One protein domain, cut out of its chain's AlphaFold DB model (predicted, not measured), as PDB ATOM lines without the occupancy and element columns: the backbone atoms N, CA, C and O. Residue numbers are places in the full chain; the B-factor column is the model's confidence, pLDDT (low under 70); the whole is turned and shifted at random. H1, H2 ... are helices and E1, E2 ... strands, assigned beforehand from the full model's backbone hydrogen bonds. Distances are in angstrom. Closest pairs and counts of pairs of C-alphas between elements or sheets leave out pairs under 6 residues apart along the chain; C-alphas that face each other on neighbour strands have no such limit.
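Overview. This is residues 60 to 137 of the 146 residues of an uncharacterized protein of Leptolyngbyaceae cyanobacterium JSC-12 (UniProt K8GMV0). A strongly twisted sheet of three strands, with E1 between E2 and E3, has helix H3 packed lengthwise on one face, along E1. Helix H1 sits off the sheet at one end of the longest axis, with the end of E3 at the other, and the short helix H2 only grazes the sheet near E2. The printed part has 78 residues, with three named helices and three named strands in the order E1, H1, H2, E2, H3, E3; the sheet runs E2, E1, E3, all antiparallel, and the class is mixed, helices and strands. The whole is compact, with a radius of gyration of the C-alphas of 11.6 A and spans of 34 by 26 by 20 A.

Arrangement. In the sheet, E1, residues 60 to 66, is the inner strand, and the edge strands are E2, residues 104 to 109, and E3, residues 131 to 136. E2 and E1 are antiparallel, with 161 degrees between their directions; the C-alphas of Cys 106 and Trp 64 face each other at 4.2 A, and N 63 and O 107 are within hydrogen-bond range at 2.9 A, as are N 109 and O 61 at 2.8 A. E1 and E3 are antiparallel at 139 degrees; the C-alphas of Tyr 61 and Gly 134 face each other at 4.5 A, and N 62 and O 133 are within hydrogen-bond range at 2.8 A, as are N 131 and O 64 at 3.2 A. The sheet is strongly twisted, its C-alphas lying up to 5.5 A off their best plane. H3, residues 111 to 122, is on the sheet at a height over the sheet of 8.7 A, and the two form two layers, a helix on one face of a sheet. H3 lies over E1 and runs along the strands, at 1 degree to E1 on the local plane. The closest C-alphas of E1 and H3 are those of Tyr 61 and Gln 111, 5.5 A apart, and those of H3 and E3 are Ala 114 and Val 132, 6.7 A apart. E2, H3 and E3 make a split strand-helix-strand unit, two strands that run the same way with E1 between them in the sheet, and its crossover is right-handed. H2, residues 94 to 98, only grazes the sheet, with its residues 95 to 97. The closest C-alphas of H2 and E2 are those of Cys 96 and Cys 106, 6.1 A apart. H2 and E1 are near each other, with 5 pairs of C-alphas within 10 A. H1, residues 72 to 84, is not on the sheet, with 1 pair of C-alphas within 10 A, and it is apart from H2 and from H3. In H1, H2 and H3 every O i to N i+4 pair is within hydrogen-bond range.

Along the chain. E1 begins at C-alpha 60, (-34.794, -30.597, 24.256), and is 19.0 A long from first to last C-alpha. E2 is 16.2 A long and E3 is 16.0 A long, ending at C-alpha 136, (-40.851, -29.039, 23.646). H1, 13 residues and 18.5 A, begins at C-alpha 72, (-30.829, -37.293, 53.710). H3 has 12 residues and is 16.2 A long, and H2 has five residues.

Size, cuts and confidence. The two C-alphas farthest apart are those of Glu 73 and Val 137, at 33.9 A, while the first and last printed C-alphas, of Lys 60 and Val 137, are 6.8 A apart. The printed part has no cut, and no link is long. The links E1 to H1, H2 to E2 and E2 to H3 are tight; H1 to H2, with 9 residues between them, and H3 to E3, with 8, are short. The mean pLDDT of the printed part is 75.9, and the model's confidence is under 70 at residues 85 to 102 and 136 to 137.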
ATOM      1  N   LYS A  60     -35.860 -30.450  23.261       72.31
ATOM      2  CA  LYS A  60     -34.794 -30.597  24.256       72.31
ATOM      3  C   LYS A  60     -35.157 -31.725  25.211       72.31
ATOM      4  O   LYS A  60     -36.315 -32.117  25.308       72.31
ATOM      5  N   TYR A  61     -34.171 -32.265  25.907       79.06
ATOM      6  CA  TYR A  61     -34.359 -33.312  26.899       79.06
ATOM      7  C   TYR A  61     -34.000 -32.749  28.262       79.06
ATOM      8  O   TYR A  61     -32.942 -32.161  28.457       79.06
ATOM      9  N   MET A  62     -34.921 -32.894  29.198       80.31
ATOM     10  CA  MET A  62     -34.760 -32.470  30.572       80.31
ATOM     11  C   MET A  62     -34.377 -33.687  31.399       80.31
ATOM     12  O   MET A  62     -35.175 -34.612  31.539       80.31
ATOM     13  N   VAL A  63     -33.169 -33.674  31.945       82.44
ATOM     14  CA  VAL A  63     -32.799 -34.544  33.059       82.44
ATOM     15  C   VAL A  63     -33.363 -33.892  34.313       82.44
ATOM     16  O   VAL A  63     -33.139 -32.699  34.513       82.44
ATOM     17  N   TRP A  64     -34.109 -34.620  35.136       85.25
ATOM     18  CA  TRP A  64     -34.623 -34.086  36.395       85.25
ATOM     19  C   TRP A  64     -34.388 -35.034  37.571       85.25
ATOM     20  O   TRP A  64     -34.203 -36.239  37.392       85.25
ATOM     21  N   LEU A  65     -34.390 -34.478  38.778       84.12
ATOM     22  CA  LEU A  65     -34.343 -35.218  40.032       84.12
ATOM     23  C   LEU A  65     -35.123 -34.441  41.095       84.12
ATOM     24  O   LEU A  65     -34.781 -33.302  41.416       84.12
ATOM     25  N   ASP A  66     -36.178 -35.043  41.647       84.31
ATOM     26  CA  ASP A  66     -36.922 -34.437  42.754       84.31
ATOM     27  C   ASP A  66     -36.141 -34.646  44.058       84.31
ATOM     28  O   ASP A  66     -36.081 -35.756  44.587       84.31
ATOM     29  N   ARG A  67     -35.519 -33.594  44.607       80.56
ATOM     30  CA  ARG A  67     -34.757 -33.742  45.859       80.56
ATOM     31  C   ARG A  67     -35.667 -34.027  47.052       80.56
ATOM     32  O   ARG A  67     -35.191 -34.563  48.050       80.56
ATOM     33  N   ALA A  68     -36.967 -33.733  46.950       81.94
ATOM     34  CA  ALA A  68     -37.927 -33.977  48.023       81.94
ATOM     35  C   ALA A  68     -38.075 -35.472  48.357       81.94
ATOM     36  O   ALA A  68     -38.283 -35.809  49.520       81.94
ATOM     37  N   ILE A  69     -37.921 -36.360  47.365       85.50
ATOM     38  CA  ILE A  69     -38.056 -37.817  47.543       85.50
ATOM     39  C   ILE A  69     -36.741 -38.513  47.924       85.50
ATOM     40  O   ILE A  69     -36.750 -39.703  48.226       85.50
ATOM     41  N   LEU A  70     -35.619 -37.788  47.907       85.75
ATOM     42  CA  LEU A  70     -34.318 -38.313  48.313       85.75
ATOM     43  C   LEU A  70     -34.228 -38.427  49.834       85.75
ATOM     44  O   LEU A  70     -34.629 -37.505  50.556       85.75
ATOM     45  N   THR A  71     -33.613 -39.510  50.312       89.62
ATOM     46  CA  THR A  71     -33.195 -39.619  51.715       89.62
ATOM     47  C   THR A  71     -32.106 -38.583  52.041       89.62
ATOM     48  O   THR A  71     -31.437 -38.082  51.133       89.62
ATOM     49  N   PRO A  72     -31.880 -38.241  53.323       88.38
ATOM     50  CA  PRO A  72     -30.829 -37.293  53.710       88.38
ATOM     51  C   PRO A  72     -29.427 -37.678  53.203       88.38
ATOM     52  O   PRO A  72     -28.670 -36.815  52.755       88.38
ATOM     53  N   GLU A  73     -29.103 -38.973  53.214       87.62
ATOM     54  CA  GLU A  73     -27.845 -39.499  52.664       87.62
ATOM     55  C   GLU A  73     -27.773 -39.302  51.146       87.62
ATOM     56  O   GLU A  73     -26.816 -38.711  50.653       87.62
ATOM     57  N   GLN A  74     -28.829 -39.668  50.411       87.31
ATOM     58  CA  GLN A  74     -28.888 -39.481  48.957       87.31
ATOM     59  C   GLN A  74     -28.808 -38.008  48.541       87.31
ATOM     60  O   GLN A  74     -28.228 -37.696  47.504       87.31
ATOM     61  N   ARG A  75     -29.374 -37.085  49.333       84.31
ATOM     62  CA  ARG A  75     -29.222 -35.639  49.096       84.31
ATOM     63  C   ARG A  75     -27.765 -35.217  49.221       84.31
ATOM     64  O   ARG A  75     -27.276 -34.504  48.356       84.31
ATOM     65  N   THR A  76     -27.083 -35.692  50.261       87.06
ATOM     66  CA  THR A  76     -25.669 -35.380  50.507       87.06
ATOM     67  C   THR A  76     -24.777 -35.929  49.394       87.06
ATOM     68  O   THR A  76     -23.898 -35.219  48.909       87.06
ATOM     69  N   ASP A  77     -25.023 -37.165  48.954       85.94
ATOM     70  CA  ASP A  77     -24.319 -37.760  47.814       85.94
ATOM     71  C   ASP A  77     -24.584 -36.981  46.524       85.94
ATOM     72  O   ASP A  77     -23.652 -36.702  45.775       85.94
ATOM     73  N   PHE A  78     -25.829 -36.563  46.290       84.69
ATOM     74  CA  PHE A  78     -26.186 -35.756  45.129       84.69
ATOM     75  C   PHE A  78     -25.513 -34.377  45.141       84.69
ATOM     76  O   PHE A  78     -24.961 -33.956  44.126       84.69
ATOM     77  N   ASP A  79     -25.494 -33.681  46.280       82.88
ATOM     78  CA  ASP A  79     -24.785 -32.405  46.418       82.88
ATOM     79  C   ASP A  79     -23.269 -32.586  46.197       82.88
ATOM     80  O   ASP A  79     -22.645 -31.770  45.518       82.88
ATOM     81  N   ARG A  80     -22.678 -33.683  46.695       83.31
ATOM     82  CA  ARG A  80     -21.270 -34.030  46.440       83.31
ATOM     83  C   ARG A  80     -21.017 -34.311  44.958       83.31
ATOM     84  O   ARG A  80     -20.020 -33.842  44.419       83.31
ATOM     85  N   TYR A  81     -21.921 -35.031  44.299       83.31
ATOM     86  CA  TYR A  81     -21.855 -35.312  42.867       83.31
ATOM     87  C   TYR A  81     -21.916 -34.024  42.036       83.31
ATOM     88  O   TYR A  81     -21.134 -33.835  41.110       83.31
ATOM     89  N   LEU A  82     -22.789 -33.079  42.386       79.38
ATOM     90  CA  LEU A  82     -22.844 -31.776  41.714       79.38
ATOM     91  C   LEU A  82     -21.582 -30.926  41.923       79.38
ATOM     92  O   LEU A  82     -21.287 -30.071  41.099       79.38
ATOM     93  N   GLN A  83     -20.854 -31.129  43.023       78.00
ATOM     94  CA  GLN A  83     -19.582 -30.446  43.274       78.00
ATOM     95  C   GLN A  83     -18.402 -31.107  42.556       78.00
ATOM     96  O   GLN A  83     -17.464 -30.413  42.170       78.00
ATOM     97  N   SER A  84     -18.420 -32.435  42.415       74.44
ATOM     98  CA  SER A  84     -17.344 -33.195  41.769       74.44
ATOM     99  C   SER A  84     -17.466 -33.211  40.251       74.44
ATOM    100  O   SER A  84     -16.460 -33.255  39.543       74.44
ATOM    101  N   THR A  85     -18.692 -33.179  39.741       68.56
ATOM    102  CA  THR A  85     -18.954 -33.092  38.311       68.56
ATOM    103  C   THR A  85     -18.974 -31.636  37.870       68.56
ATOM    104  O   THR A  85     -19.437 -30.753  38.583       68.56
ATOM    105  N   SER A  86     -18.549 -31.366  36.637       67.75
ATOM    106  CA  SER A  86     -18.724 -30.047  36.010       67.75
ATOM    107  C   SER A  86     -20.192 -29.754  35.647       67.75
ATOM    108  O   SER A  86     -20.464 -28.905  34.797       67.75
ATOM    109  N   LEU A  87     -21.151 -30.473  36.244       68.00
ATOM    110  CA  LEU A  87     -22.569 -30.197  36.083       68.00
ATOM    111  C   LEU A  87     -22.918 -28.974  36.931       68.00
ATOM    112  O   LEU A  87     -22.603 -28.933  38.119       68.00
ATOM    113  N   PRO A  88     -23.599 -27.969  36.368       63.19
ATOM    114  CA  PRO A  88     -23.976 -26.816  37.161       63.19
ATOM    115  C   PRO A  88     -24.894 -27.242  38.313       63.19
ATOM    116  O   PRO A  88     -25.970 -27.816  38.097       63.19
ATOM    117  N   ALA A  89     -24.489 -26.888  39.538       58.50
ATOM    118  CA  ALA A  89     -25.244 -27.159  40.761       58.50
ATOM    119  C   ALA A  89     -26.714 -26.706  40.654       58.50
ATOM    120  O   ALA A  89     -27.599 -27.320  41.237       58.50
ATOM    121  N   ASN A  90     -26.978 -25.687  39.827       58.66
ATOM    122  CA  ASN A  90     -28.308 -25.290  39.375       58.66
ATOM    123  C   ASN A  90     -28.305 -25.037  37.862       58.66
ATOM    124  O   ASN A  90     -28.068 -23.919  37.400       58.66
ATOM    125  N   SER A  91     -28.575 -26.074  37.074       53.56
ATOM    126  CA  SER A  91     -28.534 -25.981  35.615       53.56
ATOM    127  C   SER A  91     -29.859 -25.534  34.994       53.56
ATOM    128  O   SER A  91     -30.552 -26.275  34.311       53.56
ATOM    129  N   VAL A  92     -30.123 -24.243  35.172       44.28
ATOM    130  CA  VAL A  92     -31.039 -23.388  34.397       44.28
ATOM    131  C   VAL A  92     -32.552 -23.616  34.575       44.28
ATOM    132  O   VAL A  92     -33.236 -24.240  33.771       44.28
ATOM    133  N   GLY A  93     -33.105 -22.826  35.504       48.31
ATOM    134  CA  GLY A  93     -34.135 -21.838  35.148       48.31
ATOM    135  C   GLY A  93     -35.555 -22.072  35.678       48.31
ATOM    136  O   GLY A  93     -35.902 -23.146  36.159       48.31
ATOM    137  N   LYS A  94     -36.413 -21.042  35.525       44.12
ATOM    138  CA  LYS A  94     -37.854 -20.988  35.890       44.12
ATOM    139  C   LYS A  94     -38.705 -22.195  35.419       44.12
ATOM    140  O   LYS A  94     -39.870 -22.292  35.793       44.12
ATOM    141  N   GLN A  95     -38.156 -23.094  34.599       49.19
ATOM    142  CA  GLN A  95     -38.824 -24.276  34.049       49.19
ATOM    143  C   GLN A  95     -38.899 -25.462  35.019       49.19
ATOM    144  O   GLN A  95     -39.888 -26.182  34.974       49.19
ATOM    145  N   CYS A  96     -37.965 -25.633  35.960       55.09
ATOM    146  CA  CYS A  96     -38.168 -26.591  37.061       55.09
ATOM    147  C   CYS A  96     -39.372 -26.181  37.927       55.09
ATOM    148  O   CYS A  96     -40.239 -26.988  38.262       55.09
ATOM    149  N   SER A  97     -39.466 -24.879  38.221       53.06
ATOM    150  CA  SER A  97     -40.571 -24.295  38.984       53.06
ATOM    151  C   SER A  97     -41.927 -24.435  38.282       53.06
ATOM    152  O   SER A  97     -42.947 -24.463  38.966       53.06
ATOM    153  N   TYR A  98     -41.952 -24.564  36.946       53.25
ATOM    154  CA  TYR A  98     -43.175 -24.794  36.163       53.25
ATOM    155  C   TYR A  98     -43.895 -26.089  36.569       53.25
ATOM    156  O   TYR A  98     -45.119 -26.145  36.544       53.25
ATOM    157  N   TYR A  99     -43.154 -27.103  37.024       60.69
ATOM    158  CA  TYR A  99     -43.727 -28.361  37.512       60.69
ATOM    159  C   TYR A  99     -44.151 -28.309  38.992       60.69
ATOM    160  O   TYR A  99     -44.494 -29.337  39.570       60.69
ATOM    161  N   GLY A 100     -44.126 -27.131  39.631       60.28
ATOM    162  CA  GLY A 100     -44.595 -26.935  41.008       60.28
ATOM    163  C   GLY A 100     -43.698 -27.549  42.091       60.28
ATOM    164  O   GLY A 100     -44.061 -27.552  43.267       60.28
ATOM    165  N   LYS A 101     -42.518 -28.056  41.723       67.31
ATOM    166  CA  LYS A 101     -41.580 -28.726  42.629       67.31
ATOM    167  C   LYS A 101     -40.436 -27.784  42.993       67.31
ATOM    168  O   LYS A 101     -39.508 -27.585  42.216       67.31
ATOM    169  N   LYS A 102     -40.517 -27.185  44.185       65.69
ATOM    170  CA  LYS A 102     -39.536 -26.201  44.687       65.69
ATOM    171  C   LYS A 102     -38.140 -26.786  44.919       65.69
ATOM    172  O   LYS A 102     -37.169 -26.044  44.867       65.69
ATOM    173  N   GLU A 103     -38.055 -28.090  45.170       72.38
ATOM    174  CA  GLU A 103     -36.805 -28.799  45.471       72.38
ATOM    175  C   GLU A 103     -36.303 -29.649  44.290       72.38
ATOM    176  O   GLU A 103     -35.318 -30.367  44.428       72.38
ATOM    177  N   ALA A 104     -36.952 -29.591  43.124       75.81
ATOM    178  CA  ALA A 104     -36.491 -30.339  41.962       75.81
ATOM    179  C   ALA A 104     -35.250 -29.686  41.342       75.81
ATOM    180  O   ALA A 104     -35.223 -28.478  41.093       75.81
ATOM    181  N   TRP A 105     -34.251 -30.511  41.048       81.50
ATOM    182  CA  TRP A 105     -33.144 -30.157  40.173       81.50
ATOM    183  C   TRP A 105     -33.478 -30.599  38.747       81.50
ATOM    184  O   TRP A 105     -34.046 -31.672  38.539       81.50
ATOM    185  N   CYS A 106     -33.132 -29.783  37.758       78.88
ATOM    186  CA  CYS A 106     -33.243 -30.152  36.355       78.88
ATOM    187  C   CYS A 106     -32.120 -29.539  35.534       78.88
ATOM    188  O   CYS A 106     -31.529 -28.529  35.917       78.88
ATOM    189  N   LEU A 107     -31.861 -30.173  34.396       79.00
ATOM    190  CA  LEU A 107     -30.860 -29.776  33.426       79.00
ATOM    191  C   LEU A 107     -31.385 -30.057  32.010       79.00
ATOM    192  O   LEU A 107     -31.779 -31.178  31.687       79.00
ATOM    193  N   LEU A 108     -31.414 -29.019  31.171       78.25
ATOM    194  CA  LEU A 108     -31.854 -29.089  29.774       78.25
ATOM    195  C   LEU A 108     -30.669 -29.335  28.846       78.25
ATOM    196  O   LEU A 108     -29.764 -28.510  28.750       78.25
ATOM    197  N   LEU A 109     -30.710 -30.455  28.136       75.94
ATOM    198  CA  LEU A 109     -29.651 -30.942  27.258       75.94
ATOM    199  C   LEU A 109     -30.241 -31.439  25.936       75.94
ATOM    200  O   LEU A 109     -31.454 -31.583  25.775       75.94
ATOM    201  N   ASP A 110     -29.375 -31.717  24.969       78.62
ATOM    202  CA  ASP A 110     -29.738 -32.530  23.810       78.62
ATOM    203  C   ASP A 110     -29.850 -34.011  24.214       78.62
ATOM    204  O   ASP A 110     -29.341 -34.421  25.259       78.62
ATOM    205  N   GLN A 111     -30.550 -34.817  23.411       79.81
ATOM    206  CA  GLN A 111     -30.924 -36.196  23.762       79.81
ATOM    207  C   GLN A 111     -29.737 -37.063  24.190       79.81
ATOM    208  O   GLN A 111     -29.805 -37.756  25.202       79.81
ATOM    209  N   GLU A 112     -28.652 -37.018  23.416       79.06
ATOM    210  CA  GLU A 112     -27.459 -37.835  23.651       79.06
ATOM    211  C   GLU A 112     -26.773 -37.455  24.964       79.06
ATOM    212  O   GLU A 112     -26.432 -38.321  25.767       79.06
ATOM    213  N   LEU A 113     -26.659 -36.152  25.232       79.00
ATOM    214  CA  LEU A 113     -26.120 -35.633  26.486       79.00
ATOM    215  C   LEU A 113     -27.031 -35.972  27.670       79.00
ATOM    216  O   LEU A 113     -26.532 -36.393  28.708       79.00
ATOM    217  N   ALA A 114     -28.353 -35.852  27.524       82.12
ATOM    218  CA  ALA A 114     -29.304 -36.207  28.576       82.12
ATOM    219  C   ALA A 114     -29.239 -37.700  28.935       82.12
ATOM    220  O   ALA A 114     -29.235 -38.053  30.114       82.12
ATOM    221  N   ASN A 115     -29.141 -38.575  27.931       84.25
ATOM    222  CA  ASN A 115     -28.983 -40.013  28.140       84.25
ATOM    223  C   ASN A 115     -27.641 -40.342  28.798       84.25
ATOM    224  O   ASN A 115     -27.613 -41.127  29.742       84.25
ATOM    225  N   LYS A 116     -26.552 -39.698  28.364       82.69
ATOM    226  CA  LYS A 116     -25.228 -39.870  28.971       82.69
ATOM    227  C   LYS A 116     -25.214 -39.415  30.429       82.69
ATOM    228  O   LYS A 116     -24.712 -40.130  31.286       82.69
ATOM    229  N   VAL A 117     -25.818 -38.267  30.739       82.12
ATOM    230  CA  VAL A 117     -25.960 -37.784  32.122       82.12
ATOM    231  C   VAL A 117     -26.788 -38.748  32.964       82.12
ATOM    232  O   VAL A 117     -26.364 -39.100  34.060       82.12
ATOM    233  N   LYS A 118     -27.910 -39.254  32.443       84.94
ATOM    234  CA  LYS A 118     -28.697 -40.281  33.135       84.94
ATOM    235  C   LYS A 118     -27.876 -41.538  33.415       84.94
ATOM    236  O   LYS A 118     -27.961 -42.069  34.516       84.94
ATOM    237  N   GLU A 119     -27.105 -42.022  32.445       85.88
ATOM    238  CA  GLU A 119     -26.268 -43.214  32.603       85.88
ATOM    239  C   GLU A 119     -25.191 -43.007  33.672       85.88
ATOM    240  O   GLU A 119     -25.068 -43.825  34.579       85.88
ATOM    241  N   MET A 120     -24.494 -41.868  33.642       83.12
ATOM    242  CA  MET A 120     -23.501 -41.519  34.664       83.12
ATOM    243  C   MET A 120     -24.124 -41.429  36.058       83.12
ATOM    244  O   MET A 120     -23.554 -41.932  37.020       83.12
ATOM    245  N   MET A 121     -25.309 -40.826  36.175       84.50
ATOM    246  CA  MET A 121     -26.015 -40.739  37.453       84.50
ATOM    247  C   MET A 121     -26.598 -42.088  37.888       84.50
ATOM    248  O   MET A 121     -26.786 -42.294  39.078       84.50
ATOM    249  N   SER A 122     -26.868 -43.023  36.967       84.31
ATOM    250  CA  SER A 122     -27.446 -44.342  37.278       84.31
ATOM    251  C   SER A 122     -26.521 -45.222  38.126       84.31
ATOM    252  O   SER A 122     -27.009 -46.151  38.769       84.31
ATOM    253  N   GLY A 123     -25.217 -44.928  38.139       82.88
ATOM    254  CA  GLY A 123     -24.240 -45.565  39.028       82.88
ATOM    255  C   GLY A 123     -24.318 -45.098  40.486       82.88
ATOM    256  O   GLY A 123     -23.788 -45.772  41.364       82.88
ATOM    257  N   GLU A 124     -25.011 -43.992  40.754       85.44
ATOM    258  CA  GLU A 124     -25.091 -43.378  42.079       85.44
ATOM    259  C   GLU A 124     -26.304 -43.874  42.883       85.44
ATOM    260  O   GLU A 124     -27.300 -44.372  42.345       85.44
ATOM    261  N   SER A 125     -26.268 -43.658  44.200       84.00
ATOM    262  CA  SER A 125     -27.324 -44.055  45.148       84.00
ATOM    263  C   SER A 125     -28.699 -43.433  44.844       84.00
ATOM    264  O   SER A 125     -29.739 -44.015  45.168       84.00
ATOM    265  N   PHE A 126     -28.724 -42.272  44.186       84.00
ATOM    266  CA  PHE A 126     -29.924 -41.551  43.740       84.00
ATOM    267  C   PHE A 126     -30.263 -41.779  42.256       84.00
ATOM    268  O   PHE A 126     -31.300 -41.314  41.783       84.00
ATOM    269  N   GLY A 127     -29.431 -42.510  41.509       82.25
ATOM    270  CA  GLY A 127     -29.519 -42.644  40.053       82.25
ATOM    271  C   GLY A 127     -30.840 -43.191  39.526       82.25
ATOM    272  O   GLY A 127     -31.335 -42.763  38.487       82.25
ATOM    273  N   ARG A 128     -31.468 -44.094  40.285       84.88
ATOM    274  CA  ARG A 128     -32.769 -44.697  39.943       84.88
ATOM    275  C   ARG A 128     -33.929 -43.700  39.951       84.88
ATOM    276  O   ARG A 128     -34.983 -43.997  39.398       84.88
ATOM    277  N   LEU A 129     -33.743 -42.557  40.604       85.62
ATOM    278  CA  LEU A 129     -34.743 -41.501  40.751       85.62
ATOM    279  C   LEU A 129     -34.563 -40.396  39.701       85.62
ATOM    280  O   LEU A 129     -35.384 -39.485  39.615       85.62
ATOM    281  N   VAL A 130     -33.500 -40.483  38.896       85.94
ATOM    282  CA  VAL A 130     -33.240 -39.570  37.789       85.94
ATOM    283  C   VAL A 130     -34.095 -39.978  36.599       85.94
ATOM    284  O   VAL A 130     -34.004 -41.099  36.091       85.94
ATOM    285  N   GLU A 131     -34.893 -39.043  36.095       84.00
ATOM    286  CA  GLU A 131     -35.661 -39.254  34.870       84.00
ATOM    287  C   GLU A 131     -35.192 -38.311  33.766       84.00
ATOM    288  O   GLU A 131     -34.701 -37.210  34.012       84.00
ATOM    289  N   VAL A 132     -35.394 -38.751  32.525       83.88
ATOM    290  CA  VAL A 132     -35.178 -37.943  31.327       83.88
ATOM    291  C   VAL A 132     -36.515 -37.784  30.629       83.88
ATOM    292  O   VAL A 132     -37.156 -38.775  30.281       83.88
ATOM    293  N   LYS A 133     -36.938 -36.539  30.419       80.06
ATOM    294  CA  LYS A 133     -38.189 -36.206  29.734       80.06
ATOM    295  C   LYS A 133     -37.922 -35.333  28.522       80.06
ATOM    296  O   LYS A 133     -37.219 -34.333  28.615       80.06
ATOM    297  N   GLY A 134     -38.515 -35.693  27.387       73.00
ATOM    298  CA  GLY A 134     -38.547 -34.816  26.221       73.00
ATOM    299  C   GLY A 134     -39.415 -33.595  26.524       73.00
ATOM    300  O   GLY A 134     -40.573 -33.733  26.916       73.00
ATOM    301  N   VAL A 135     -38.856 -32.405  26.357       71.06
ATOM    302  CA  VAL A 135     -39.545 -31.130  26.533       71.06
ATOM    303  C   VAL A 135     -39.524 -30.350  25.223       71.06
ATOM    304  O   VAL A 135     -38.481 -30.118  24.610       71.06
ATOM    305  N   ASN A 136     -40.710 -29.930  24.788       62.38
ATOM    306  CA  ASN A 136     -40.851 -29.039  23.646       62.38
ATOM    307  C   ASN A 136     -40.654 -27.604  24.127       62.38
ATOM    308  O   ASN A 136     -41.463 -27.077  24.894       62.38
ATOM    309  N   VAL A 137     -39.574 -26.962  23.683       58.69
ATOM    310  CA  VAL A 137     -39.324 -25.557  24.005       58.69
ATOM    311  C   VAL A 137     -40.124 -24.713  23.021       58.69
ATOM    312  O   VAL A 137     -39.685 -24.432  21.907       58.69
TER     313      VAL A 137